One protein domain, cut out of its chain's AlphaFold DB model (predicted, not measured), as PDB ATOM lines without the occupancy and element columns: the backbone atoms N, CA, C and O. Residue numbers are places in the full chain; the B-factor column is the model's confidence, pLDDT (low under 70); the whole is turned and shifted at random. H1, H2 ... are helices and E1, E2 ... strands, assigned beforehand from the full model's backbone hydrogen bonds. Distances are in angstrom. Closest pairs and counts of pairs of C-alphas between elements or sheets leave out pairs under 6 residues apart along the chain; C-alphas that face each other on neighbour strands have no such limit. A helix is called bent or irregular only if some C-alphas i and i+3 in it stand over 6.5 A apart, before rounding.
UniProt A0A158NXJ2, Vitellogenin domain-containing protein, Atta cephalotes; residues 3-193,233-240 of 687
ATOM      1  N   GLU A   3     151.029 278.408 183.068       75.75
ATOM      2  CA  GLU A   3     151.422 277.581 181.912       75.75
ATOM      3  C   GLU A   3     151.323 278.283 180.538       75.75
ATOM      4  O   GLU A   3     152.362 278.393 179.890       75.75
ATOM      5  N   PRO A   4     150.187 278.888 180.121       76.81
ATOM      6  CA  PRO A   4     150.106 279.552 178.814       76.81
ATOM      7  C   PRO A   4     151.044 280.764 178.674       76.81
ATOM      8  O   PRO A   4     151.435 281.119 177.567       76.81
ATOM      9  N   TYR A   5     151.428 281.397 179.782       79.12
ATOM     10  CA  TYR A   5     152.365 282.519 179.792       79.12
ATOM     11  C   TYR A   5     153.821 282.034 179.744       79.12
ATOM     12  O   TYR A   5     154.644 282.578 179.014       79.12
ATOM     13  N   LEU A   6     154.145 280.974 180.493       75.94
ATOM     14  CA  LEU A   6     155.493 280.397 180.540       75.94
ATOM     15  C   LEU A   6     155.875 279.673 179.242       75.94
ATOM     16  O   LEU A   6     157.058 279.664 178.892       75.94
ATOM     17  N   GLU A   7     154.890 279.095 178.547       75.31
ATOM     18  CA  GLU A   7     155.034 278.448 177.235       75.31
ATOM     19  C   GLU A   7     155.007 279.442 176.062       75.31
ATOM     20  O   GLU A   7     155.232 279.049 174.919       75.31
ATOM     21  N   GLY A   8     154.753 280.727 176.330       70.19
ATOM     22  CA  GLY A   8     154.724 281.778 175.311       70.19
ATOM     23  C   GLY A   8     153.458 281.796 174.447       70.19
ATOM     24  O   GLY A   8     153.443 282.466 173.417       70.19
ATOM     25  N   ALA A   9     152.388 281.101 174.851       77.88
ATOM     26  CA  ALA A   9     151.082 281.197 174.191       77.88
ATOM     27  C   ALA A   9     150.423 282.572 174.408       77.88
ATOM     28  O   ALA A   9     149.629 283.017 173.580       77.88
ATOM     29  N   ILE A  10     150.764 283.252 175.508       79.19
ATOM     30  CA  ILE A  10     150.385 284.639 175.795       79.19
ATOM     31  C   ILE A  10     151.671 285.467 175.955       79.19
ATOM     32  O   ILE A  10     152.522 285.083 176.764       79.19
ATOM     33  N   PRO A  11     151.835 286.586 175.221       79.81
ATOM     34  CA  PRO A  11     153.043 287.402 175.295       79.81
ATOM     35  C   PRO A  11     153.143 288.123 176.645       79.81
ATOM     36  O   PRO A  11     152.168 288.704 177.119       79.81
ATOM     37  N   ILE A  12     154.336 288.098 177.242       85.88
ATOM     38  CA  ILE A  12     154.696 288.778 178.495       85.88
ATOM     39  C   ILE A  12     156.147 289.258 178.426       85.88
ATOM     40  O   ILE A  12     156.936 288.717 177.647       85.88
ATOM     41  N   SER A  13     156.516 290.244 179.246       87.25
ATOM     42  CA  SER A  13     157.912 290.684 179.341       87.25
ATOM     43  C   SER A  13     158.800 289.590 179.958       87.25
ATOM     44  O   SER A  13     158.326 288.709 180.694       87.25
ATOM     45  N   LYS A  14     160.117 289.652 179.708       86.75
ATOM     46  CA  LYS A  14     161.088 288.744 180.344       86.75
ATOM     47  C   LYS A  14     161.035 288.861 181.869       86.75
ATOM     48  O   LYS A  14     161.069 287.846 182.567       86.75
ATOM     49  N   PHE A  15     160.864 290.077 182.385       89.56
ATOM     50  CA  PHE A  15     160.735 290.344 183.816       89.56
ATOM     51  C   PHE A  15     159.453 289.750 184.420       89.56
ATOM     52  O   PHE A  15     159.512 289.080 185.451       89.56
ATOM     53  N   GLN A  16     158.301 289.893 183.763       89.69
ATOM     54  CA  GLN A  16     157.054 289.262 184.205       89.69
ATOM     55  C   GLN A  16     157.174 287.733 184.209       89.69
ATOM     56  O   GLN A  16     156.750 287.080 185.166       89.69
ATOM     57  N   ARG A  17     157.820 287.149 183.188       89.31
ATOM     58  CA  ARG A  17     158.093 285.703 183.127       89.31
ATOM     59  C   ARG A  17     158.979 285.255 184.286       89.31
ATOM     60  O   ARG A  17     158.698 284.236 184.918       89.31
ATOM     61  N   LEU A  18     160.001 286.046 184.608       90.25
ATOM     62  CA  LEU A  18     160.861 285.844 185.771       90.25
ATOM     63  C   LEU A  18     160.055 285.857 187.074       90.25
ATOM     64  O   LEU A  18     160.172 284.915 187.860       90.25
ATOM     65  N   MET A  19     159.171 286.838 187.272       91.00
ATOM     66  CA  MET A  19     158.305 286.909 188.459       91.00
ATOM     67  C   MET A  19     157.347 285.716 188.572       91.00
ATOM     68  O   MET A  19     157.141 285.192 189.672       91.00
ATOM     69  N   MET A  20     156.802 285.225 187.455       90.19
ATOM     70  CA  MET A  20     155.962 284.019 187.450       90.19
ATOM     71  C   MET A  20     156.741 282.777 187.896       90.19
ATOM     72  O   MET A  20     156.231 281.994 188.698       90.19
ATOM     73  N   VAL A  21     157.983 282.604 187.429       89.62
ATOM     74  CA  VAL A  21     158.835 281.475 187.844       89.62
ATOM     75  C   VAL A  21     159.261 281.609 189.304       89.62
ATOM     76  O   VAL A  21     159.179 280.631 190.044       89.62
ATOM     77  N   ILE A  22     159.630 282.808 189.758       89.50
ATOM     78  CA  ILE A  22     159.941 283.075 191.174       89.50
ATOM     79  C   ILE A  22     158.748 282.742 192.066       89.50
ATOM     80  O   ILE A  22     158.925 282.149 193.127       89.50
ATOM     81  N   SER A  23     157.527 283.044 191.631       87.94
ATOM     82  CA  SER A  23     156.309 282.738 192.391       87.94
ATOM     83  C   SER A  23     156.113 281.232 192.623       87.94
ATOM     84  O   SER A  23     155.478 280.838 193.602       87.94
ATOM     85  N   LEU A  24     156.711 280.367 191.790       87.19
ATOM     86  CA  LEU A  24     156.718 278.917 192.021       87.19
ATOM     87  C   LEU A  24     157.531 278.524 193.262       87.19
ATOM     88  O   LEU A  24     157.294 277.450 193.813       87.19
ATOM     89  N   SER A  25     158.443 279.379 193.739       84.81
ATOM     90  CA  SER A  25     159.193 279.146 194.980       84.81
ATOM     91  C   SER A  25     158.269 278.939 196.180       84.81
ATOM     92  O   SER A  25     158.572 278.118 197.032       84.81
ATOM     93  N   LYS A  26     157.095 279.583 196.237       83.88
ATOM     94  CA  LYS A  26     156.138 279.354 197.332       83.88
ATOM     95  C   LYS A  26     155.591 277.926 197.334       83.88
ATOM     96  O   LYS A  26     155.304 277.364 198.386       83.88
ATOM     97  N   LEU A  27     155.481 277.313 196.158       86.69
ATOM     98  CA  LEU A  27     154.990 275.948 196.008       86.69
ATOM     99  C   LEU A  27     156.035 274.896 196.406       86.69
ATOM    100  O   LEU A  27     155.678 273.723 196.494       86.69
ATOM    101  N   THR A  28     157.296 275.261 196.665       87.31
ATOM    102  CA  THR A  28     158.299 274.300 197.161       87.31
ATOM    103  C   THR A  28     157.955 273.797 198.561       87.31
ATOM    104  O   THR A  28     158.269 272.654 198.877       87.31
ATOM    105  N   GLU A  29     157.243 274.603 199.355       83.25
ATOM    106  CA  GLU A  29     156.813 274.270 200.717       83.25
ATOM    107  C   GLU A  29     155.767 273.138 200.720       83.25
ATOM    108  O   GLU A  29     155.801 272.260 201.576       83.25
ATOM    109  N   SER A  30     154.851 273.118 199.742       89.06
ATOM    110  CA  SER A  30     153.742 272.145 199.689       89.06
ATOM    111  C   SER A  30     153.893 271.075 198.602       89.06
ATOM    112  O   SER A  30     153.439 269.945 198.775       89.06
ATOM    113  N   TYR A  31     154.540 271.400 197.480       91.81
ATOM    114  CA  TYR A  31     154.678 270.532 196.303       91.81
ATOM    115  C   TYR A  31     156.126 270.462 195.777       91.81
ATOM    116  O   TYR A  31     156.357 270.609 194.569       91.81
ATOM    117  N   PRO A  32     157.127 270.165 196.633       92.25
ATOM    118  CA  PRO A  32     158.544 270.255 196.272       92.25
ATOM    119  C   PRO A  32     158.915 269.397 195.060       92.25
ATOM    120  O   PRO A  32     159.719 269.811 194.231       92.25
ATOM    121  N   ARG A  33     158.314 268.209 194.908       92.12
ATOM    122  CA  ARG A  33     158.610 267.295 193.789       92.12
ATOM    123  C   ARG A  33     158.144 267.838 192.437       92.12
ATOM    124  O   ARG A  33     158.880 267.737 191.460       92.12
ATOM    125  N   VAL A  34     156.937 268.411 192.388       90.25
ATOM    126  CA  VAL A  34     156.350 268.951 191.152       90.25
ATOM    127  C   VAL A  34     157.157 270.160 190.702       90.25
ATOM    128  O   VAL A  34     157.652 270.190 189.577       90.25
ATOM    129  N   VAL A  35     157.380 271.105 191.614       91.38
ATOM    130  CA  VAL A  35     158.113 272.340 191.324       91.38
ATOM    131  C   VAL A  35     159.555 272.046 190.910       91.38
ATOM    132  O   VAL A  35     160.026 272.588 189.912       91.38
ATOM    133  N   ARG A  36     160.236 271.118 191.596       94.06
ATOM    134  CA  ARG A  36     161.595 270.687 191.234       94.06
ATOM    135  C   ARG A  36     161.671 270.144 189.809       94.06
ATOM    136  O   ARG A  36     162.645 270.411 189.114       94.06
ATOM    137  N   SER A  37     160.662 269.392 189.364       91.50
ATOM    138  CA  SER A  37     160.640 268.847 188.000       91.50
ATOM    139  C   SER A  37     160.527 269.941 186.934       91.50
ATOM    140  O   SER A  37     161.204 269.866 185.910       91.50
ATOM    141  N   VAL A  38     159.736 270.985 187.203       90.75
ATOM    142  CA  VAL A  38     159.600 272.157 186.328       90.75
ATOM    143  C   VAL A  38     160.904 272.953 186.312       90.75
ATOM    144  O   VAL A  38     161.446 273.215 185.241       90.75
ATOM    145  N   ALA A  39     161.463 273.255 187.486       93.69
ATOM    146  CA  ALA A  39     162.722 273.983 187.608       93.69
ATOM    147  C   ALA A  39     163.886 273.250 186.916       93.69
ATOM    148  O   ALA A  39     164.659 273.866 186.189       93.69
ATOM    149  N   LEU A  40     163.976 271.921 187.037       94.38
ATOM    150  CA  LEU A  40     165.015 271.146 186.351       94.38
ATOM    151  C   LEU A  40     164.924 271.270 184.821       94.38
ATOM    152  O   LEU A  40     165.955 271.347 184.157       94.38
ATOM    153  N   ARG A  41     163.711 271.330 184.255       92.44
ATOM    154  CA  ARG A  41     163.515 271.551 182.811       92.44
ATOM    155  C   ARG A  41     163.956 272.950 182.383       92.44
ATOM    156  O   ARG A  41     164.606 273.069 181.352       92.44
ATOM    157  N   ILE A  42     163.642 273.974 183.181       92.56
ATOM    158  CA  ILE A  42     164.076 275.360 182.938       92.56
ATOM    159  C   ILE A  42     165.608 275.437 182.969       92.56
ATOM    160  O   ILE A  42     166.218 275.943 182.035       92.56
ATOM    161  N   TYR A  43     166.243 274.865 183.996       95.50
ATOM    162  CA  TYR A  43     167.699 274.866 184.151       95.50
ATOM    163  C   TYR A  43     168.440 274.199 182.978       95.50
ATOM    164  O   TYR A  43     169.421 274.753 182.474       95.50
ATOM    165  N   LEU A  44     167.974 273.024 182.535       93.38
ATOM    166  CA  LEU A  44     168.618 272.249 181.465       93.38
ATOM    167  C   LEU A  44     168.389 272.830 180.060       93.38
ATOM    168  O   LEU A  44     169.043 272.399 179.110       93.38
ATOM    169  N   ASN A  45     167.467 273.779 179.902       91.62
ATOM    170  CA  ASN A  45     167.214 274.421 178.622       91.62
ATOM    171  C   ASN A  45     168.268 275.505 178.346       91.62
ATOM    172  O   ASN A  45     168.146 276.630 178.816       91.62
ATOM    173  N   LEU A  46     169.279 275.186 177.532       89.44
ATOM    174  CA  LEU A  46     170.331 276.135 177.132       89.44
ATOM    175  C   LEU A  46     169.819 277.328 176.305       89.44
ATOM    176  O   LEU A  46     170.553 278.291 176.122       89.44
ATOM    177  N   LYS A  47     168.586 277.267 175.782       87.88
ATOM    178  CA  LYS A  47     167.948 278.402 175.092       87.88
ATOM    179  C   LYS A  47     167.235 279.355 176.048       87.88
ATOM    180  O   LYS A  47     166.704 280.367 175.603       87.88
ATOM    181  N   GLU A  48     167.149 278.997 177.323       88.50
ATOM    182  CA  GLU A  48     166.514 279.828 178.329       88.50
ATOM    183  C   GLU A  48     167.465 280.927 178.802       88.50
ATOM    184  O   GLU A  48     168.676 280.719 178.886       88.50
ATOM    185  N   VAL A  49     166.910 282.090 179.136       89.62
ATOM    186  CA  VAL A  49     167.702 283.210 179.654       89.62
ATOM    187  C   VAL A  49     168.285 282.870 181.032       89.62
ATOM    188  O   VAL A  49     167.672 282.146 181.830       89.62
ATOM    189  N   TYR A  50     169.495 283.350 181.317       92.25
ATOM    190  CA  TYR A  50     170.264 282.907 182.481       92.25
ATOM    191  C   TYR A  50     169.571 283.207 183.809       92.25
ATOM    192  O   TYR A  50     169.734 282.451 184.762       92.25
ATOM    193  N   GLU A  51     168.763 284.261 183.891       91.94
ATOM    194  CA  GLU A  51     168.028 284.673 185.084       91.94
ATOM    195  C   GLU A  51     167.029 283.595 185.494       91.94
ATOM    196  O   GLU A  51     166.987 283.183 186.654       91.94
ATOM    197  N   LEU A  52     166.269 283.086 184.523       92.44
ATOM    198  CA  LEU A  52     165.304 282.012 184.738       92.44
ATOM    199  C   LEU A  52     166.003 280.714 185.138       92.44
ATOM    200  O   LEU A  52     165.547 280.018 186.049       92.44
ATOM    201  N   ARG A  53     167.147 280.417 184.516       94.69
ATOM    202  CA  ARG A  53     167.980 279.258 184.861       94.69
ATOM    203  C   ARG A  53     168.582 279.392 186.268       94.69
ATOM    204  O   ARG A  53     168.558 278.424 187.022       94.69
ATOM    205  N   CYS A  54     169.028 280.584 186.667       94.62
ATOM    206  CA  CYS A  54     169.528 280.885 188.015       94.62
ATOM    207  C   CYS A  54     168.435 280.721 189.081       94.62
ATOM    208  O   CYS A  54     168.665 280.083 190.111       94.62
ATOM    209  N   VAL A  55     167.231 281.257 188.838       93.31
ATOM    210  CA  VAL A  55     166.073 281.061 189.731       93.31
ATOM    211  C   VAL A  55     165.703 279.586 189.827       93.31
ATOM    212  O   VAL A  55     165.441 279.088 190.921       93.31
ATOM    213  N   ALA A  56     165.733 278.859 188.711       94.69
ATOM    214  CA  ALA A  56     165.458 277.432 188.709       94.69
ATOM    215  C   ALA A  56     166.442 276.645 189.589       94.69
ATOM    216  O   ALA A  56     166.003 275.776 190.343       94.69
ATOM    217  N   VAL A  57     167.742 276.967 189.562       95.00
ATOM    218  CA  VAL A  57     168.726 276.346 190.469       95.00
ATOM    219  C   VAL A  57     168.344 276.590 191.927       95.00
ATOM    220  O   VAL A  57     168.264 275.633 192.695       95.00
ATOM    221  N   HIS A  58     168.034 277.831 192.302       90.94
ATOM    222  CA  HIS A  58     167.635 278.159 193.673       90.94
ATOM    223  C   HIS A  58     166.382 277.391 194.122       90.94
ATOM    224  O   HIS A  58     166.373 276.771 195.187       90.94
ATOM    225  N   ILE A  59     165.358 277.333 193.267       92.38
ATOM    226  CA  ILE A  59     164.150 276.539 193.515       92.38
ATOM    227  C   ILE A  59     164.499 275.059 193.728       92.38
ATOM    228  O   ILE A  59     163.962 274.432 194.639       92.38
ATOM    229  N   ILE A  60     165.398 274.483 192.921       94.62
ATOM    230  CA  ILE A  60     165.823 273.086 193.090       94.62
ATOM    231  C   ILE A  60     166.485 272.893 194.456       94.62
ATOM    232  O   ILE A  60     166.116 271.951 195.161       94.62
ATOM    233  N   MET A  61     167.406 273.777 194.849       91.75
ATOM    234  CA  MET A  61     168.135 273.668 196.119       91.75
ATOM    235  C   MET A  61     167.200 273.737 197.334       91.75
ATOM    236  O   MET A  61     167.323 272.917 198.244       91.75
ATOM    237  N   ASN A  62     166.177 274.593 197.288       87.38
ATOM    238  CA  ASN A  62     165.190 274.744 198.365       87.38
ATOM    239  C   ASN A  62     164.212 273.564 198.509       87.38
ATOM    240  O   ASN A  62     163.368 273.565 199.400       87.38
ATOM    241  N   THR A  63     164.289 272.546 197.648       90.69
ATOM    242  CA  THR A  63     163.357 271.406 197.693       90.69
ATOM    243  C   THR A  63     163.931 270.157 198.363       90.69
ATOM    244  O   THR A  63     163.259 269.132 198.322       90.69
ATOM    245  N   ASN A  64     165.142 270.187 198.936       89.75
ATOM    246  CA  ASN A  64     165.921 268.993 199.321       89.75
ATOM    247  C   ASN A  64     166.059 267.997 198.137       89.75
ATOM    248  O   ASN A  64     165.383 266.954 198.088       89.75
ATOM    249  N   PRO A  65     166.852 268.343 197.104       94.19
ATOM    250  CA  PRO A  65     167.035 267.503 195.924       94.19
ATOM    251  C   PRO A  65     167.679 266.147 196.264       94.19
ATOM    252  O   PRO A  65     168.429 265.990 197.225       94.19
ATOM    253  N   SER A  66     167.391 265.126 195.453       95.19
ATOM    254  CA  SER A  66     168.073 263.828 195.552       95.19
ATOM    255  C   SER A  66     169.529 263.947 195.101       95.19
ATOM    256  O   SER A  66     169.823 264.766 194.230       95.19
ATOM    257  N   LEU A  67     170.403 263.053 195.577       96.31
ATOM    258  CA  LEU A  67     171.816 263.011 195.177       96.31
ATOM    259  C   LEU A  67     172.004 263.036 193.651       96.31
ATOM    260  O   LEU A  67     172.778 263.841 193.154       96.31
ATOM    261  N   LEU A  68     171.223 262.240 192.912       96.50
ATOM    262  CA  LEU A  68     171.277 262.192 191.445       96.50
ATOM    263  C   LEU A  68     171.048 263.563 190.788       96.50
ATOM    264  O   LEU A  68     171.674 263.884 189.783       96.50
ATOM    265  N   ILE A  69     170.158 264.381 191.356       96.38
ATOM    266  CA  ILE A  69     169.872 265.720 190.830       96.38
ATOM    267  C   ILE A  69     171.060 266.635 191.109       96.38
ATOM    268  O   ILE A  69     171.508 267.314 190.196       96.38
ATOM    269  N   LEU A  70     171.611 266.616 192.326       97.06
ATOM    270  CA  LEU A  70     172.787 267.423 192.663       97.06
ATOM    271  C   LEU A  70     174.014 267.043 191.829       97.06
ATOM    272  O   LEU A  70     174.695 267.928 191.324       97.06
ATOM    273  N   GLN A  71     174.259 265.746 191.633       97.12
ATOM    274  CA  GLN A  71     175.321 265.266 190.747       97.12
ATOM    275  C   GLN A  71     175.091 265.736 189.312       97.12
ATOM    276  O   GLN A  71     176.016 266.239 188.687       97.12
ATOM    277  N   ARG A  72     173.849 265.665 188.815       96.50
ATOM    278  CA  ARG A  72     173.514 266.157 187.477       96.50
ATOM    279  C   ARG A  72     173.750 267.659 187.331       96.50
ATOM    280  O   ARG A  72     174.284 268.061 186.304       96.50
ATOM    281  N   LEU A  73     173.364 268.472 188.319       96.69
ATOM    282  CA  LEU A  73     173.641 269.914 188.322       96.69
ATOM    283  C   LEU A  73     175.153 270.169 188.297       96.69
ATOM    284  O   LEU A  73     175.630 270.926 187.459       96.69
ATOM    285  N   ALA A  74     175.903 269.498 189.175       96.81
ATOM    286  CA  ALA A  74     177.348 269.656 189.275       96.81
ATOM    287  C   ALA A  74     178.067 269.260 187.977       96.81
ATOM    288  O   ALA A  74     178.840 270.050 187.443       96.81
ATOM    289  N   GLU A  75     177.757 268.092 187.410       96.31
ATOM    290  CA  GLU A  75     178.340 267.636 186.144       96.31
ATOM    291  C   GLU A  75     178.000 268.570 184.981       96.31
ATOM    292  O   GLU A  75     178.863 268.844 184.143       96.31
ATOM    293  N   PHE A  76     176.765 269.083 184.931       96.25
ATOM    294  CA  PHE A  76     176.315 269.966 183.856       96.25
ATOM    295  C   PHE A  76     177.074 271.297 183.828       96.25
ATOM    296  O   PHE A  76     177.185 271.889 182.758       96.25
ATOM    297  N   THR A  77     177.710 271.706 184.932       95.25
ATOM    298  CA  THR A  77     178.609 272.876 184.937       95.25
ATOM    299  C   THR A  77     179.859 272.725 184.059       95.25
ATOM    300  O   THR A  77     180.545 273.703 183.766       95.25
ATOM    301  N   ASN A  78     180.173 271.503 183.614       91.94
ATOM    302  CA  ASN A  78     181.229 271.251 182.629       91.94
ATOM    303  C   ASN A  78     180.734 271.400 181.177       91.94
ATOM    304  O   ASN A  78     181.543 271.375 180.253       91.94
ATOM    305  N   GLN A  79     179.418 271.488 180.962       92.25
ATOM    306  CA  GLN A  79     178.782 271.552 179.639       92.25
ATOM    307  C   GLN A  79     178.177 272.931 179.369       92.25
ATOM    308  O   GLN A  79     178.278 273.451 178.257       92.25
ATOM    309  N   ASP A  80     177.538 273.504 180.383       90.56
ATOM    310  CA  ASP A  80     176.917 274.815 180.328       90.56
ATOM    311  C   ASP A  80     177.969 275.912 180.144       90.56
ATOM    312  O   ASP A  80     178.996 275.929 180.823       90.56
ATOM    313  N   GLN A  81     177.707 276.816 179.207       89.62
ATOM    314  CA  GLN A  81     178.604 277.923 178.874       89.62
ATOM    315  C   GLN A  81     178.263 279.188 179.668       89.62
ATOM    316  O   GLN A  81     179.046 280.137 179.693       89.62
ATOM    317  N   ASP A  82     177.101 279.219 180.325       92.06
ATOM    318  CA  ASP A  82     176.663 280.396 181.058       92.06
ATOM    319  C   ASP A  82     177.362 280.508 182.421       92.06
ATOM    320  O   ASP A  82     177.179 279.689 183.330       92.06
ATOM    321  N   ARG A  83     178.175 281.557 182.578       91.75
ATOM    322  CA  ARG A  83     178.957 281.788 183.800       91.75
ATOM    323  C   ARG A  83     178.087 282.164 185.000       91.75
ATOM    324  O   ARG A  83     178.417 281.758 186.115       91.75
ATOM    325  N   HIS A  84     176.972 282.873 184.798       92.88
ATOM    326  CA  HIS A  84     176.040 283.195 185.880       92.88
ATOM    327  C   HIS A  84     175.392 281.921 186.425       92.88
ATOM    328  O   HIS A  84     175.386 281.709 187.639       92.88
ATOM    329  N   VAL A  85     174.913 281.042 185.545       95.00
ATOM    330  CA  VAL A  85     174.282 279.772 185.933       95.00
ATOM    331  C   VAL A  85     175.288 278.845 186.619       95.00
ATOM    332  O   VAL A  85     175.003 278.326 187.702       95.00
ATOM    333  N   ASN A  86     176.484 278.689 186.049       95.12
ATOM    334  CA  ASN A  86     177.549 277.868 186.629       95.12
ATOM    335  C   ASN A  86     177.982 278.360 188.017       95.12
ATOM    336  O   ASN A  86     178.110 277.557 188.945       95.12
ATOM    337  N   SER A  87     178.144 279.676 188.185       95.00
ATOM    338  CA  SER A  87     178.476 280.293 189.474       95.00
ATOM    339  C   SER A  87     177.394 280.034 190.530       95.00
ATOM    340  O   SER A  87     177.715 279.658 191.660       95.00
ATOM    341  N   VAL A  88     176.105 280.134 190.178       95.06
ATOM    342  CA  VAL A  88     175.007 279.829 191.117       95.06
ATOM    343  C   VAL A  88     175.034 278.367 191.544       95.06
ATOM    344  O   VAL A  88     174.891 278.091 192.734       95.06
ATOM    345  N   VAL A  89     175.241 277.425 190.617       96.38
ATOM    346  CA  VAL A  89     175.320 275.990 190.951       96.38
ATOM    347  C   VAL A  89     176.489 275.713 191.892       96.38
ATOM    348  O   VAL A  89     176.298 275.055 192.917       96.38
ATOM    349  N   LYS A  90     177.676 276.241 191.571       95.50
ATOM    350  CA  LYS A  90     178.881 276.071 192.385       95.50
ATOM    351  C   LYS A  90     178.690 276.627 193.795       95.50
ATOM    352  O   LYS A  90     178.771 275.868 194.756       95.50
ATOM    353  N   THR A  91     178.338 277.909 193.909       94.75
ATOM    354  CA  THR A  91     178.152 278.584 195.208       94.75
ATOM    355  C   THR A  91     177.049 277.939 196.050       94.75
ATOM    356  O   THR A  91     177.206 277.786 197.265       94.75
ATOM    357  N   SER A  92     175.973 277.462 195.412       94.25
ATOM    358  CA  SER A  92     174.917 276.712 196.099       94.25
ATOM    359  C   SER A  92     175.461 275.422 196.705       94.25
ATOM    360  O   SER A  92     175.313 275.189 197.898       94.25
ATOM    361  N   ILE A  93     176.102 274.573 195.895       95.38
ATOM    362  CA  ILE A  93     176.590 273.267 196.353       95.38
ATOM    363  C   ILE A  93     177.678 273.440 197.413       95.38
ATOM    364  O   ILE A  93     177.652 272.738 198.421       95.38
ATOM    365  N   GLU A  94     178.604 274.379 197.228       94.19
ATOM    366  CA  GLU A  94     179.686 274.627 198.182       94.19
ATOM    367  C   GLU A  94     179.176 275.161 199.522       94.19
ATOM    368  O   GLU A  94     179.623 274.697 200.571       94.19
ATOM    369  N   SER A  95     178.203 276.076 199.519       92.19
ATOM    370  CA  SER A  95     177.640 276.602 200.770       92.19
ATOM    371  C   SER A  95     176.837 275.554 201.552       92.19
ATOM    372  O   SER A  95     176.874 275.551 202.782       92.19
ATOM    373  N   LEU A  96     176.195 274.601 200.866       92.00
ATOM    374  CA  LEU A  96     175.471 273.497 201.506       92.00
ATOM    375  C   LEU A  96     176.385 272.516 202.267       92.00
ATOM    376  O   LEU A  96     175.924 271.868 203.204       92.00
ATOM    377  N   ILE A  97     177.670 272.398 201.906       91.75
ATOM    378  CA  ILE A  97     178.620 271.448 202.531       91.75
ATOM    379  C   ILE A  97     178.801 271.705 204.035       91.75
ATOM    380  O   ILE A  97     179.005 270.754 204.804       91.75
ATOM    381  N   ASN A  98     178.734 272.981 204.423       83.94
ATOM    382  CA  ASN A  98     179.046 273.474 205.764       83.94
ATOM    383  C   ASN A  98     177.804 273.630 206.656       83.94
ATOM    384  O   ASN A  98     177.909 274.200 207.737       83.94
ATOM    385  N   LEU A  99     176.630 273.167 206.220       84.56
ATOM    386  CA  LEU A  99     175.442 273.177 207.069       84.56
ATOM    387  C   LEU A  99     175.546 272.082 208.140       84.56
ATOM    388  O   LEU A  99     175.848 270.927 207.833       84.56
ATOM    389  N   GLU A 100     175.291 272.456 209.393       77.94
ATOM    390  CA  GLU A 100     175.483 271.617 210.585       77.94
ATOM    391  C   GLU A 100     174.163 271.211 211.261       77.94
ATOM    392  O   GLU A 100     174.132 270.249 212.028       77.94
ATOM    393  N   GLN A 101     173.058 271.911 210.985       71.19
ATOM    394  CA  GLN A 101     171.728 271.554 211.493       71.19
ATOM    395  C   GLN A 101     171.318 270.140 211.068       71.19
ATOM    396  O   GLN A 101     171.469 269.747 209.907       71.19
ATOM    397  N   THR A 102     170.691 269.415 211.994       73.31
ATOM    398  CA  THR A 102     170.192 268.052 211.783       73.31
ATOM    399  C   THR A 102     169.266 267.953 210.568       73.31
ATOM    400  O   THR A 102     169.362 267.000 209.798       73.31
ATOM    401  N   GLU A 103     168.411 268.955 210.349       75.56
ATOM    402  CA  GLU A 103     167.458 269.018 209.235       75.56
ATOM    403  C   GLU A 103     168.149 269.119 207.865       75.56
ATOM    404  O   GLU A 103     167.597 268.680 206.855       75.56
ATOM    405  N   TRP A 104     169.365 269.669 207.831       82.88
ATOM    406  CA  TRP A 104     170.144 269.892 206.613       82.88
ATOM    407  C   TRP A 104     171.251 268.861 206.403       82.88
ATOM    408  O   TRP A 104     171.836 268.837 205.320       82.88
ATOM    409  N   ASN A 105     171.526 267.986 207.377       85.56
ATOM    410  CA  ASN A 105     172.655 267.054 207.304       85.56
ATOM    411  C   ASN A 105     172.578 266.129 206.072       85.56
ATOM    412  O   ASN A 105     173.563 265.956 205.360       85.56
ATOM    413  N   ASP A 106     171.384 265.618 205.752       89.75
ATOM    414  CA  ASP A 106     171.137 264.818 204.542       89.75
ATOM    415  C   ASP A 106     171.455 265.602 203.252       89.75
ATOM    416  O   ASP A 106     172.048 265.068 202.313       89.75
ATOM    417  N   LEU A 107     171.117 266.895 203.195       90.62
ATOM    418  CA  LEU A 107     171.439 267.736 202.042       90.62
ATOM    419  C   LEU A 107     172.941 268.054 201.970       90.62
ATOM    420  O   LEU A 107     173.525 267.981 200.886       90.62
ATOM    421  N   ALA A 108     173.568 268.349 203.110       93.00
ATOM    422  CA  ALA A 108     174.996 268.634 203.218       93.00
ATOM    423  C   ALA A 108     175.852 267.429 202.795       93.00
ATOM    424  O   ALA A 108     176.813 267.578 202.039       93.00
ATOM    425  N   GLU A 109     175.481 266.214 203.209       93.81
ATOM    426  CA  GLU A 109     176.152 264.981 202.788       93.81
ATOM    427  C   GLU A 109     176.064 264.764 201.274       93.81
ATOM    428  O   GLU A 109     177.078 264.484 200.626       93.81
ATOM    429  N   LYS A 110     174.885 264.966 200.671       96.19
ATOM    430  CA  LYS A 110     174.743 264.878 199.210       96.19
ATOM    431  C   LYS A 110     175.557 265.955 198.495       96.19
ATOM    432  O   LYS A 110     176.170 265.662 197.468       96.19
ATOM    433  N   ALA A 111     175.596 267.174 199.035       95.81
ATOM    434  CA  ALA A 111     176.384 268.274 198.489       95.81
ATOM    435  C   ALA A 111     177.891 267.969 198.530       95.81
ATOM    436  O   ALA A 111     178.570 268.183 197.531       95.81
ATOM    437  N   ARG A 112     178.404 267.359 199.611       96.12
ATOM    438  CA  ARG A 112     179.808 266.891 199.716       96.12
ATOM    439  C   ARG A 112     180.187 265.864 198.649       96.12
ATOM    440  O   ARG A 112     181.354 265.760 198.273       96.12
ATOM    441  N   ILE A 113     179.227 265.062 198.196       96.94
ATOM    442  CA  ILE A 113     179.445 264.090 197.121       96.94
ATOM    443  C   ILE A 113     179.397 264.797 195.764       96.94
ATOM    444  O   ILE A 113     180.302 264.614 194.953       96.94
ATOM    445  N   ALA A 114     178.363 265.609 195.525       97.19
ATOM    446  CA  ALA A 114     178.165 266.312 194.259       97.19
ATOM    447  C   ALA A 114     179.249 267.364 193.980       97.19
ATOM    448  O   ALA A 114     179.621 267.553 192.826       97.19
ATOM    449  N   SER A 115     179.807 267.998 195.015       96.06
ATOM    450  CA  SER A 115     180.845 269.026 194.871       96.06
ATOM    451  C   SER A 115     182.097 268.522 194.156       96.06
ATOM    452  O   SER A 115     182.758 269.282 193.459       96.06
ATOM    453  N   LYS A 116     182.383 267.220 194.244       96.00
ATOM    454  CA  LYS A 116     183.508 266.577 193.548       96.00
ATOM    455  C   LYS A 116     183.350 266.541 192.024       96.00
ATOM    456  O   LYS A 116     184.320 266.245 191.336       96.00
ATOM    457  N   LEU A 117     182.143 266.789 191.513       96.56
ATOM    458  CA  LEU A 117     181.812 266.786 190.083       96.56
ATOM    459  C   LEU A 117     181.697 268.205 189.502       96.56
ATOM    460  O   LEU A 117     181.490 268.355 188.297       96.56
ATOM    461  N   LEU A 118     181.812 269.237 190.349       95.25
ATOM    462  CA  LEU A 118     181.787 270.633 189.922       95.25
ATOM    463  C   LEU A 118     182.977 270.943 189.015       95.25
ATOM    464  O   LEU A 118     184.091 270.472 189.244       95.25
ATOM    465  N   ASN A 119     182.749 271.797 188.020       92.12
ATOM    466  CA  ASN A 119     183.823 272.355 187.215       92.12
ATOM    467  C   ASN A 119     184.721 273.261 188.094       92.12
ATOM    468  O   ASN A 119     184.246 274.276 188.617       92.12
ATOM    469  N   PRO A 120     186.020 272.941 188.256       86.94
ATOM    470  CA  PRO A 120     186.913 273.692 189.139       86.94
ATOM    471  C   PRO A 120     187.273 275.087 188.602       86.94
ATOM    472  O   PRO A 120     187.757 275.922 189.363       86.94
ATOM    473  N   ASN A 121     187.040 275.357 187.313       85.50
ATOM    474  CA  ASN A 121     187.466 276.589 186.641       85.50
ATOM    475  C   ASN A 121     186.396 277.695 186.628       85.50
ATOM    476  O   ASN A 121     186.581 278.718 185.972       85.50
ATOM    477  N   ILE A 122     185.282 277.517 187.341       84.94
ATOM    478  CA  ILE A 122     184.235 278.539 187.438       84.94
ATOM    479  C   ILE A 122     184.739 279.697 188.304       84.94
ATOM    480  O   ILE A 122     185.050 279.511 189.485       84.94
ATOM    481  N   SER A 123     184.779 280.893 187.715       76.19
ATOM    482  CA  SER A 123     184.979 282.145 188.445       76.19
ATOM    483  C   SER A 123     183.707 282.524 189.202       76.19
ATOM    484  O   SER A 123     182.614 282.483 188.643       76.19
ATOM    485  N   GLU A 124     183.854 282.902 190.468       72.00
ATOM    486  CA  GLU A 124     182.744 283.343 191.321       72.00
ATOM    487  C   GLU A 124     182.654 284.871 191.418       72.00
ATOM    488  O   GLU A 124     181.670 285.410 191.922       72.00
ATOM    489  N   ASP A 125     183.678 285.601 190.985       69.00
ATOM    490  CA  ASP A 125     183.737 287.046 191.178       69.00
ATOM    491  C   ASP A 125     182.836 287.750 190.157       69.00
ATOM    492  O   ASP A 125     182.943 287.523 188.956       69.00
ATOM    493  N   ASN A 126     181.940 288.612 190.646       74.38
ATOM    494  CA  ASN A 126     180.969 289.399 189.866       74.38
ATOM    495  C   ASN A 126     179.834 288.618 189.167       74.38
ATOM    496  O   ASN A 126     179.005 289.238 188.504       74.38
ATOM    497  N   TYR A 127     179.735 287.296 189.348       88.75
ATOM    498  CA  TYR A 127     178.638 286.486 188.802       88.75
ATOM    499  C   TYR A 127     177.503 286.247 189.808       88.75
ATOM    500  O   TYR A 127     177.601 286.584 190.989       88.75
ATOM    501  N   SER A 128     176.400 285.666 189.326       93.81
ATOM    502  CA  SER A 128     175.244 285.297 190.153       93.81
ATOM    503  C   SER A 128     175.641 284.277 191.227       93.81
ATOM    504  O   SER A 128     176.476 283.403 190.982       93.81
ATOM    505  N   LYS A 129     175.043 284.368 192.419       93.56
ATOM    506  CA  LYS A 129     175.388 283.522 193.575       93.56
ATOM    507  C   LYS A 129     174.147 283.038 194.300       93.56
ATOM    508  O   LYS A 129     173.137 283.739 194.346       93.56
ATOM    509  N   SER A 130     174.249 281.875 194.930       92.81
ATOM    510  CA  SER A 130     173.318 281.471 195.977       92.81
ATOM    511  C   SER A 130     174.096 280.849 197.127       92.81
ATOM    512  O   SER A 130     174.903 279.950 196.922       92.81
ATOM    513  N   ILE A 131     173.910 281.393 198.325       91.69
ATOM    514  CA  ILE A 131     174.722 281.092 199.499       91.69
ATOM    515  C   ILE A 131     173.792 280.769 200.660       91.69
ATOM    516  O   ILE A 131     172.922 281.564 201.012       91.69
ATOM    517  N   PHE A 132     174.026 279.617 201.274       90.62
ATOM    518  CA  PHE A 132     173.393 279.193 202.511       90.62
ATOM    519  C   PHE A 132     174.347 279.477 203.671       90.62
ATOM    520  O   PHE A 132     175.499 279.045 203.667       90.62
ATOM    521  N   MET A 133     173.881 280.228 204.663       88.69
ATOM    522  CA  MET A 133     174.635 280.554 205.868       88.69
ATOM    523  C   MET A 133     173.842 280.153 207.093       88.69
ATOM    524  O   MET A 133     172.647 280.417 207.186       88.69
ATOM    525  N   GLN A 134     174.529 279.570 208.063       84.88
ATOM    526  CA  GLN A 134     173.903 279.087 209.273       84.88
ATOM    527  C   GLN A 134     174.607 279.628 210.509       84.88
ATOM    528  O   GLN A 134     175.831 279.598 210.614       84.88
ATOM    529  N   THR A 135     173.796 280.077 211.461       83.25
ATOM    530  CA  THR A 135     174.234 280.498 212.785       83.25
ATOM    531  C   THR A 135     173.480 279.669 213.812       83.25
ATOM    532  O   THR A 135     172.259 279.778 213.932       83.25
ATOM    533  N   ILE A 136     174.202 278.834 214.561       77.69
ATOM    534  CA  ILE A 136     173.629 278.015 215.634       77.69
ATOM    535  C   ILE A 136     174.092 278.558 216.974       77.69
ATOM    536  O   ILE A 136     175.284 278.719 217.244       77.69
ATOM    537  N   ILE A 137     173.116 278.793 217.839       74.25
ATOM    538  CA  ILE A 137     173.312 279.134 219.228       74.25
ATOM    539  C   ILE A 137     172.812 277.980 220.098       74.25
ATOM    540  O   ILE A 137     171.706 278.002 220.639       74.25
ATOM    541  N   ALA A 138     173.663 276.959 220.241       69.88
ATOM    542  CA  ALA A 138     173.329 275.711 220.936       69.88
ATOM    543  C   ALA A 138     172.818 275.946 222.367       69.88
ATOM    544  O   ALA A 138     171.864 275.321 222.815       69.88
ATOM    545  N   SER A 139     173.409 276.909 223.067       62.41
ATOM    546  CA  SER A 139     173.097 277.244 224.453       62.41
ATOM    547  C   SER A 139     171.772 277.994 224.661       62.41
ATOM    548  O   SER A 139     171.294 278.038 225.791       62.41
ATOM    549  N   LEU A 140     171.155 278.558 223.611       65.12
ATOM    550  CA  LEU A 140     169.759 279.044 223.647       65.12
ATOM    551  C   LEU A 140     168.801 278.123 222.884       65.12
ATOM    552  O   LEU A 140     167.619 278.441 222.779       65.12
ATOM    553  N   ASN A 141     169.301 277.022 222.314       72.25
ATOM    554  CA  ASN A 141     168.585 276.240 221.309       72.25
ATOM    555  C   ASN A 141     167.991 277.140 220.201       72.25
ATOM    556  O   ASN A 141     166.837 276.987 219.800       72.25
ATOM    557  N   VAL A 142     168.767 278.144 219.776       78.12
ATOM    558  CA  VAL A 142     168.401 279.074 218.703       78.12
ATOM    559  C   VAL A 142     169.194 278.709 217.473       78.12
ATOM    560  O   VAL A 142     170.397 278.466 217.550       78.12
ATOM    561  N   ALA A 143     168.534 278.689 216.329       82.94
ATOM    562  CA  ALA A 143     169.200 278.389 215.084       82.94
ATOM    563  C   ALA A 143     168.618 279.249 213.965       82.94
ATOM    564  O   ALA A 143     167.402 279.369 213.832       82.94
ATOM    565  N   GLN A 144     169.492 279.866 213.180       86.69
ATOM    566  CA  GLN A 144     169.112 280.722 212.069       86.69
ATOM    567  C   GLN A 144     169.809 280.248 210.802       86.69
ATOM    568  O   GLN A 144     171.030 280.097 210.780       86.69
ATOM    569  N   THR A 145     169.029 280.061 209.746       88.44
ATOM    570  CA  THR A 145     169.518 279.767 208.403       88.44
ATOM    571  C   THR A 145     169.130 280.931 207.503       88.44
ATOM    572  O   THR A 145     167.951 281.248 207.364       88.44
ATOM    573  N   ASN A 146     170.133 281.583 206.925       91.19
ATOM    574  CA  ASN A 146     169.980 282.660 205.960       91.19
ATOM    575  C   ASN A 146     170.333 282.127 204.573       91.19
ATOM    576  O   ASN A 146     171.412 281.562 204.385       91.19
ATOM    577  N   ILE A 147     169.450 282.325 203.604       91.69
ATOM    578  CA  ILE A 147     169.666 281.944 202.212       91.69
ATOM    579  C   ILE A 147     169.701 283.233 201.404       91.69
ATOM    580  O   ILE A 147     168.702 283.938 201.298       91.69
ATOM    581  N   PHE A 148     170.866 283.546 200.849       93.50
ATOM    582  CA  PHE A 148     171.068 284.710 199.999       93.50
ATOM    583  C   PHE A 148     171.152 284.252 198.552       93.50
ATOM    584  O   PHE A 148     171.985 283.411 198.217       93.50
ATOM    585  N   GLN A 149     170.330 284.813 197.676       92.25
ATOM    586  CA  GLN A 149     170.424 284.611 196.238       92.25
ATOM    587  C   GLN A 149     170.575 285.958 195.548       92.25
ATOM    588  O   GLN A 149     169.848 286.904 195.829       92.25
ATOM    589  N   ILE A 150     171.513 286.033 194.616       93.56
ATOM    590  CA  ILE A 150     171.830 287.238 193.868       93.56
ATOM    591  C   ILE A 150     171.906 286.870 192.390       93.56
ATOM    592  O   ILE A 150     172.649 285.963 192.012       93.56
ATOM    593  N   ILE A 151     171.162 287.593 191.553       92.88
ATOM    594  CA  ILE A 151     171.258 287.494 190.095       92.88
ATOM    595  C   ILE A 151     172.030 288.717 189.608       92.88
ATOM    596  O   ILE A 151     171.561 289.853 189.721       92.88
ATOM    597  N   GLY A 152     173.243 288.463 189.119       88.19
ATOM    598  CA  GLY A 152     174.125 289.480 188.560       88.19
ATOM    599  C   GLY A 152     173.543 290.125 187.301       88.19
ATOM    600  O   GLY A 152     172.556 289.650 186.740       88.19
ATOM    601  N   SER A 153     174.162 291.225 186.891       83.81
ATOM    602  CA  SER A 153     173.896 291.893 185.619       83.81
ATOM    603  C   SER A 153     175.130 291.758 184.727       83.81
ATOM    604  O   SER A 153     176.248 291.820 185.236       83.81
ATOM    605  N   ASP A 154     174.939 291.611 183.416       78.19
ATOM    606  CA  ASP A 154     176.049 291.576 182.453       78.19
ATOM    607  C   ASP A 154     176.725 292.945 182.283       78.19
ATOM    608  O   ASP A 154     177.888 293.019 181.873       78.19
ATOM    609  N   ASP A 155     176.005 294.016 182.640       67.94
ATOM    610  CA  ASP A 155     176.402 295.402 182.383       67.94
ATOM    611  C   ASP A 155     177.061 296.072 183.597       67.94
ATOM    612  O   ASP A 155     177.893 296.967 183.446       67.94
ATOM    613  N   THR A 156     176.719 295.650 184.824       71.50
ATOM    614  CA  THR A 156     177.238 296.281 186.050       71.50
ATOM    615  C   THR A 156     177.540 295.277 187.155       71.50
ATOM    616  O   THR A 156     176.831 294.291 187.324       71.50
ATOM    617  N   ASN A 157     178.497 295.617 188.022       76.38
ATOM    618  CA  ASN A 157     178.787 294.848 189.241       76.38
ATOM    619  C   ASN A 157     177.658 294.901 190.288       76.38
ATOM    620  O   ASN A 157     177.753 294.255 191.330       76.38
ATOM    621  N   THR A 158     176.609 295.703 190.070       81.94
ATOM    622  CA  THR A 158     175.435 295.706 190.945       81.94
ATOM    623  C   THR A 158     174.442 294.669 190.439       81.94
ATOM    624  O   THR A 158     174.069 294.715 189.266       81.94
ATOM    625  N   PRO A 159     173.986 293.755 191.303       88.50
ATOM    626  CA  PRO A 159     172.972 292.791 190.922       88.50
ATOM    627  C   PRO A 159     171.667 293.469 190.516       88.50
ATOM    628  O   PRO A 159     171.306 294.513 191.059       88.50
ATOM    629  N   LYS A 160     170.946 292.853 189.584       90.31
ATOM    630  CA  LYS A 160     169.590 293.290 189.229       90.31
ATOM    631  C   LYS A 160     168.524 292.671 190.123       90.31
ATOM    632  O   LYS A 160     167.483 293.287 190.338       90.31
ATOM    633  N   ASN A 161     168.803 291.500 190.705       92.94
ATOM    634  CA  ASN A 161     167.901 290.877 191.666       92.94
ATOM    635  C   ASN A 161     168.666 290.382 192.891       92.94
ATOM    636  O   ASN A 161     169.765 289.830 192.769       92.94
ATOM    637  N   ALA A 162     168.034 290.491 194.056       93.81
ATOM    638  CA  ALA A 162     168.458 289.789 195.256       93.81
ATOM    639  C   ALA A 162     167.250 289.244 196.021       93.81
ATOM    640  O   ALA A 162     166.225 289.916 196.123       93.81
ATOM    641  N   TYR A 163     167.414 288.053 196.584       92.31
ATOM    642  CA  TYR A 163     166.445 287.357 197.422       92.31
ATOM    643  C   TYR A 163     167.138 286.935 198.713       92.31
ATOM    644  O   TYR A 163     168.276 286.461 198.693       92.31
ATOM    645  N   ILE A 164     166.461 287.138 199.833       93.88
ATOM    646  CA  ILE A 164     166.950 286.823 201.167       93.88
ATOM    647  C   ILE A 164     165.844 286.067 201.886       93.88
ATOM    648  O   ILE A 164     164.810 286.656 202.202       93.88
ATOM    649  N   ASP A 165     166.088 284.795 202.177       91.62
ATOM    650  CA  ASP A 165     165.219 283.989 203.027       91.62
ATOM    651  C   ASP A 165     165.873 283.812 204.400       91.62
ATOM    652  O   ASP A 165     167.039 283.426 204.508       91.62
ATOM    653  N   ILE A 166     165.125 284.088 205.464       91.50
ATOM    654  CA  ILE A 166     165.571 283.986 206.852       91.50
ATOM    655  C   ILE A 166     164.645 283.011 207.573       91.50
ATOM    656  O   ILE A 166     163.475 283.306 207.830       91.50
ATOM    657  N   LEU A 167     165.190 281.844 207.911       87.88
ATOM    658  CA  LEU A 167     164.531 280.834 208.727       87.88
ATOM    659  C   LEU A 167     165.112 280.879 210.138       87.88
ATOM    660  O   LEU A 167     166.299 280.624 210.332       87.88
ATOM    661  N   GLN A 168     164.273 281.185 211.122       86.06
ATOM    662  CA  GLN A 168     164.664 281.249 212.530       86.06
ATOM    663  C   GLN A 168     163.915 280.196 213.337       86.06
ATOM    664  O   GLN A 168     162.704 280.044 213.194       86.06
ATOM    665  N   SER A 169     164.635 279.493 214.202       81.50
ATOM    666  CA  SER A 169     164.093 278.535 215.155       81.50
ATOM    667  C   SER A 169     164.517 278.904 216.568       81.50
ATOM    668  O   SER A 169     165.687 279.209 216.808       81.50
ATOM    669  N   TYR A 170     163.561 278.862 217.494       79.56
ATOM    670  CA  TYR A 170     163.746 279.097 218.922       79.56
ATOM    671  C   TYR A 170     163.197 277.894 219.684       79.56
ATOM    672  O   TYR A 170     162.001 277.617 219.635       79.56
ATOM    673  N   GLY A 171     164.058 277.147 220.372       73.62
ATOM    674  CA  GLY A 171     163.613 275.995 221.158       73.62
ATOM    675  C   GLY A 171     163.018 274.855 220.319       73.62
ATOM    676  O   GLY A 171     162.280 274.038 220.861       73.62
ATOM    677  N   GLY A 172     163.296 274.811 219.010       74.00
ATOM    678  CA  GLY A 172     162.661 273.894 218.056       74.00
ATOM    679  C   GLY A 172     161.365 274.420 217.421       74.00
ATOM    680  O   GLY A 172     160.856 273.786 216.500       74.00
ATOM    681  N   LEU A 173     160.844 275.577 217.851       78.69
ATOM    682  CA  LEU A 173     159.762 276.267 217.148       78.69
ATOM    683  C   LEU A 173     160.323 277.176 216.060       78.69
ATOM    684  O   LEU A 173     161.015 278.155 216.341       78.69
ATOM    685  N   THR A 174     159.968 276.884 214.815       79.88
ATOM    686  CA  THR A 174     160.327 277.704 213.660       79.88
ATOM    687  C   THR A 174     159.355 278.866 213.492       79.88
ATOM    688  O   THR A 174     158.143 278.656 213.410       79.88
ATOM    689  N   LEU A 175     159.886 280.083 213.393       83.25
ATOM    690  CA  LEU A 175     159.124 281.236 212.925       83.25
ATOM    691  C   LEU A 175     158.758 281.071 211.438       83.25
ATOM    692  O   LEU A 175     159.451 280.345 210.714       83.25
ATOM    693  N   PRO A 176     157.704 281.757 210.958       85.38
ATOM    694  CA  PRO A 176     157.397 281.832 209.541       85.38
ATOM    695  C   PRO A 176     158.612 282.338 208.765       85.38
ATOM    696  O   PRO A 176     159.310 283.257 209.202       85.38
ATOM    697  N   LEU A 177     158.852 281.724 207.607       87.69
ATOM    698  CA  LEU A 177     159.957 282.082 206.730       87.69
ATOM    699  C   LEU A 177     159.856 283.558 206.343       87.69
ATOM    700  O   LEU A 177     158.872 283.964 205.729       87.69
ATOM    701  N   THR A 178     160.873 284.346 206.691       91.00
ATOM    702  CA  THR A 178     160.939 285.747 206.271       91.00
ATOM    703  C   THR A 178     161.633 285.832 204.921       91.00
ATOM    704  O   THR A 178     162.781 285.419 204.809       91.00
ATOM    705  N   LYS A 179     160.953 286.370 203.913       91.88
ATOM    706  CA  LYS A 179     161.438 286.550 202.546       91.88
ATOM    707  C   LYS A 179     161.534 288.036 202.238       91.88
ATOM    708  O   LYS A 179     160.566 288.775 202.401       91.88
ATOM    709  N   MET A 180     162.690 288.477 201.767       94.06
ATOM    710  CA  MET A 180     162.905 289.833 201.269       94.06
ATOM    711  C   MET A 180     163.467 289.747 199.864       94.06
ATOM    712  O   MET A 180     164.392 288.976 199.620       94.06
ATOM    713  N   ALA A 181     162.940 290.541 198.943       93.25
ATOM    714  CA  ALA A 181     163.478 290.575 197.598       93.25
ATOM    715  C   ALA A 181     163.393 291.956 196.965       93.25
ATOM    716  O   ALA A 181     162.479 292.736 197.238       93.25
ATOM    717  N   TYR A 182     164.334 292.217 196.067       93.94
ATOM    718  CA  TYR A 182     164.154 293.204 195.017       93.94
ATOM    719  C   TYR A 182     164.503 292.570 193.676       93.94
ATOM    720  O   TYR A 182     165.369 291.693 193.589       93.94
ATOM    721  N   ALA A 183     163.836 293.026 192.628       93.69
ATOM    722  CA  ALA A 183     164.140 292.634 191.264       93.69
ATOM    723  C   ALA A 183     163.872 293.805 190.332       93.69
ATOM    724  O   ALA A 183     162.870 294.497 190.509       93.69
ATOM    725  N   VAL A 184     164.730 293.984 189.329       93.31
ATOM    726  CA  VAL A 184     164.527 294.947 188.239       93.31
ATOM    727  C   VAL A 184     164.883 294.350 186.884       93.31
ATOM    728  O   VAL A 184     165.751 293.483 186.797       93.31
ATOM    729  N   SER A 185     164.236 294.824 185.819       90.75
ATOM    730  CA  SER A 185     164.594 294.465 184.442       90.75
ATOM    731  C   SER A 185     165.976 295.012 184.062       90.75
ATOM    732  O   SER A 185     166.793 294.267 183.525       90.75
ATOM    733  N   SER A 186     166.283 296.264 184.432       87.94
ATOM    734  CA  SER A 186     167.584 296.906 184.195       87.94
ATOM    735  C   SER A 186     168.059 297.737 185.390       87.94
ATOM    736  O   SER A 186     167.499 298.780 185.734       87.94
ATOM    737  N   ILE A 187     169.145 297.292 186.030       86.81
ATOM    738  CA  ILE A 187     169.779 298.028 187.135       86.81
ATOM    739  C   ILE A 187     170.518 299.284 186.650       86.81
ATOM    740  O   ILE A 187     170.627 300.256 187.393       86.81
ATOM    741  N   GLU A 188     171.016 299.264 185.412       84.06
ATOM    742  CA  GLU A 188     171.652 300.405 184.745       84.06
ATOM    743  C   GLU A 188     170.630 301.534 184.562       84.06
ATOM    744  O   GLU A 188     170.862 302.654 185.016       84.06
ATOM    745  N   GLU A 189     169.463 301.224 183.988       83.12
ATOM    746  CA  GLU A 189     168.392 302.200 183.759       83.12
ATOM    747  C   GLU A 189     167.846 302.747 185.084       83.12
ATOM    748  O   GLU A 189     167.739 303.965 185.241       83.12
ATOM    749  N   LEU A 190     167.606 301.884 186.084       86.56
ATOM    750  CA  LEU A 190     167.183 302.336 187.415       86.56
ATOM    751  C   LEU A 190     168.207 303.300 188.036       86.56
ATOM    752  O   LEU A 190     167.826 304.339 188.579       86.56
ATOM    753  N   LYS A 191     169.508 302.983 187.965       83.06
ATOM    754  CA  LYS A 191     170.569 303.864 188.479       83.06
ATOM    755  C   LYS A 191     170.593 305.196 187.748       83.06
ATOM    756  O   LYS A 191     170.721 306.223 188.405       83.06
ATOM    757  N   GLN A 192     170.488 305.187 186.421       77.75
ATOM    758  CA  GLN A 192     170.481 306.411 185.620       77.75
ATOM    759  C   GLN A 192     169.283 307.293 185.981       77.75
ATOM    760  O   GLN A 192     169.474 308.476 186.259       77.75
ATOM    761  N   GLN A 193     168.083 306.718 186.101       77.06
ATOM    762  CA  GLN A 193     166.901 307.461 186.541       77.06
ATOM    763  C   GLN A 193     167.051 308.000 187.966       77.06
ATOM    764  O   GLN A 193     166.744 309.163 188.229       77.06
ATOM    765  N   LEU A 233     161.463 299.590 181.958       88.69
ATOM    766  CA  LEU A 233     161.895 299.350 183.325       88.69
ATOM    767  C   LEU A 233     160.704 298.819 184.114       88.69
ATOM    768  O   LEU A 233     159.694 299.506 184.271       88.69
ATOM    769  N   GLU A 234     160.851 297.607 184.618       92.88
ATOM    770  CA  GLU A 234     159.916 296.961 185.518       92.88
ATOM    771  C   GLU A 234     160.707 296.536 186.749       92.88
ATOM    772  O   GLU A 234     161.835 296.045 186.648       92.88
ATOM    773  N   GLY A 235     160.133 296.736 187.925       93.88
ATOM    774  CA  GLY A 235     160.784 296.396 189.170       93.88
ATOM    775  C   GLY A 235     159.797 296.119 190.284       93.88
ATOM    776  O   GLY A 235     158.614 296.445 190.204       93.88
ATOM    777  N   ASN A 236     160.272 295.465 191.338       94.81
ATOM    778  CA  ASN A 236     159.507 295.344 192.568       94.81
ATOM    779  C   ASN A 236     160.399 295.218 193.799       94.81
ATOM    780  O   ASN A 236     161.542 294.761 193.721       94.81
ATOM    781  N   PHE A 237     159.808 295.578 194.935       94.19
ATOM    782  CA  PHE A 237     160.271 295.199 196.262       94.19
ATOM    783  C   PHE A 237     159.235 294.288 196.918       94.19
ATOM    784  O   PHE A 237     158.035 294.571 196.883       94.19
ATOM    785  N   PHE A 238     159.701 293.215 197.543       93.12
ATOM    786  CA  PHE A 238     158.867 292.225 198.208       93.12
ATOM    787  C   PHE A 238     159.357 291.968 199.634       93.12
ATOM    788  O   PHE A 238     160.558 291.837 199.874       93.12
ATOM    789  N   LEU A 239     158.412 291.885 200.567       92.88
ATOM    790  CA  LEU A 239     158.623 291.512 201.960       92.88
ATOM    791  C   LEU A 239     157.491 290.575 202.385       92.88
ATOM    792  O   LEU A 239     156.330 290.960 202.324       92.88
ATOM    793  N   ASP A 240     157.824 289.383 202.854       91.12
ATOM    794  CA  ASP A 240     156.912 288.446 203.513       91.12
ATOM    795  C   ASP A 240     157.570 288.024 204.823       91.12
ATOM    796  O   ASP A 240     158.709 287.577 204.830       91.12
TER     797      ASP A 240
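What this domain is: This is residues 3 to 193 and 233 to 240 of the 687 residues of the protein "Vitellogenin domain-containing protein" of Atta cephalotes (UniProt A0A158NXJ2). A long slab of five antiparallel strands has a mass of helices gathered over one face and round one edge: H2 and H4 lie over the face, H6 stands beside edge strand E1, and H3, H5 and H7 pack on these helices farther out. H2, H3 and H4 make a small up-and-down bundle, short H1 sits by H2, and H8 only grazes the sheet. You have 199 printed residues with eight named helices and five named strands, seven helices first, then E1 to E4, H8 and E5; the sheet runs E1, E2, E3, E4, E5. The class is mixed, helices and strands. The whole is compact, with a radius of gyration of the C-alphas of 16.8 A and spans of 51 by 36 by 33 A.

How they stand to each other: Begin at the sheet. E1, residues 129 to 137, and E2, residues 142 to 151, form a hairpin; look for N 131 and O 148, 2.8 A apart and within hydrogen-bond range. E3, residues 161 to 170, forms a hairpin with E2, with N 147 and O 165 at 2.8 A, and another with E4, residues 178 to 184, with N 164 and O 180 at 2.8 A. These four make a meander, each strand the antiparallel neighbour of the one before. E5, residues 234 to 240, is antiparallel to E4, with N 181 and O 238 at 2.9 A. The sheet is twisted, its C-alphas up to 4.0 A off the best plane. H2, residues 14 to 28, and H4, residues 50 to 61, are on the same face, giving two layers, helices on one face of a sheet. H4, at a height of 9.5 A, lies over E2 and only just over E1, on which 3 of its C-alphas fall. H2 lies over E4 at a height of 11.0 A, its local plane resting on just 6 C-alphas. H2 and H4 touch at a shallow tilt of 3 degrees, the same way; their closest C-alphas, of Ser 25 and Ile 59, are 5.8 A apart. H3, residues 32 to 44, touches H4, closest at the C-alphas of Tyr 43 and Arg 53, 4.5 A, opposite ways at a shallow tilt of 33 degrees, only just short of steep. H2, H3 and H4 are a bundle, up and down, each running against the one before. H1, residues 3 to 6, only just touches H2, with 3 pairs of C-alphas within 8 A, the closest those of Leu 6 and Arg 17, 6.5 A. H6, residues 83 to 96, stands at the sheet's level, its closest C-alphas to E1 being those of Val 88 and Lys 129, 4.5 A. H7, residues 102 to 117, touches H6, with C-alphas of Leu 96 and Ala 108 closest, 5.2 A, and touches H5, residues 67 to 76, with those of Gln 71 and Ala 114 closest, 4.6 A. H8, residues 187 to 193, is only just on the sheet, with 5 pairs of C-alphas within 10 A, and only grazes it with residues 187 to 190. Every O i to N i+4 pair is within hydrogen-bond range in H3, H4, H5, H6 and H8, against 6 of 11 in H2 and 8 of 12 in H7; H1 is too short for such a pair.

Where its parts are: Find C-alpha 3 at (151.422, 277.581, 181.912), where H1 begins. H2 measures 22.3 A from first to last C-alpha, and H7 24.6 A; H7 is irregular, C-alphas 103 and 106 being 7.3 A apart. E1 spans 26.1 A, and E2 and E3 30.0 A each, E2 starting at C-alpha 142, (168.401, 279.074, 218.703). E5 ends at C-alpha 240, (156.912, 288.446, 203.513).

The domain as a whole: The two C-alphas farthest apart are those of Ala 9 and Ser 139, 55.0 A. Residues 194 to 232 are not printed, and C-alphas 193 and 233 are 10.1 A apart across this cut. Of the links printed whole, H7 to E1 is long, with 11 residues. The mean pLDDT of the printed part is 88.3; residue 125, residues 138 to 140 and residue 155 are under 70.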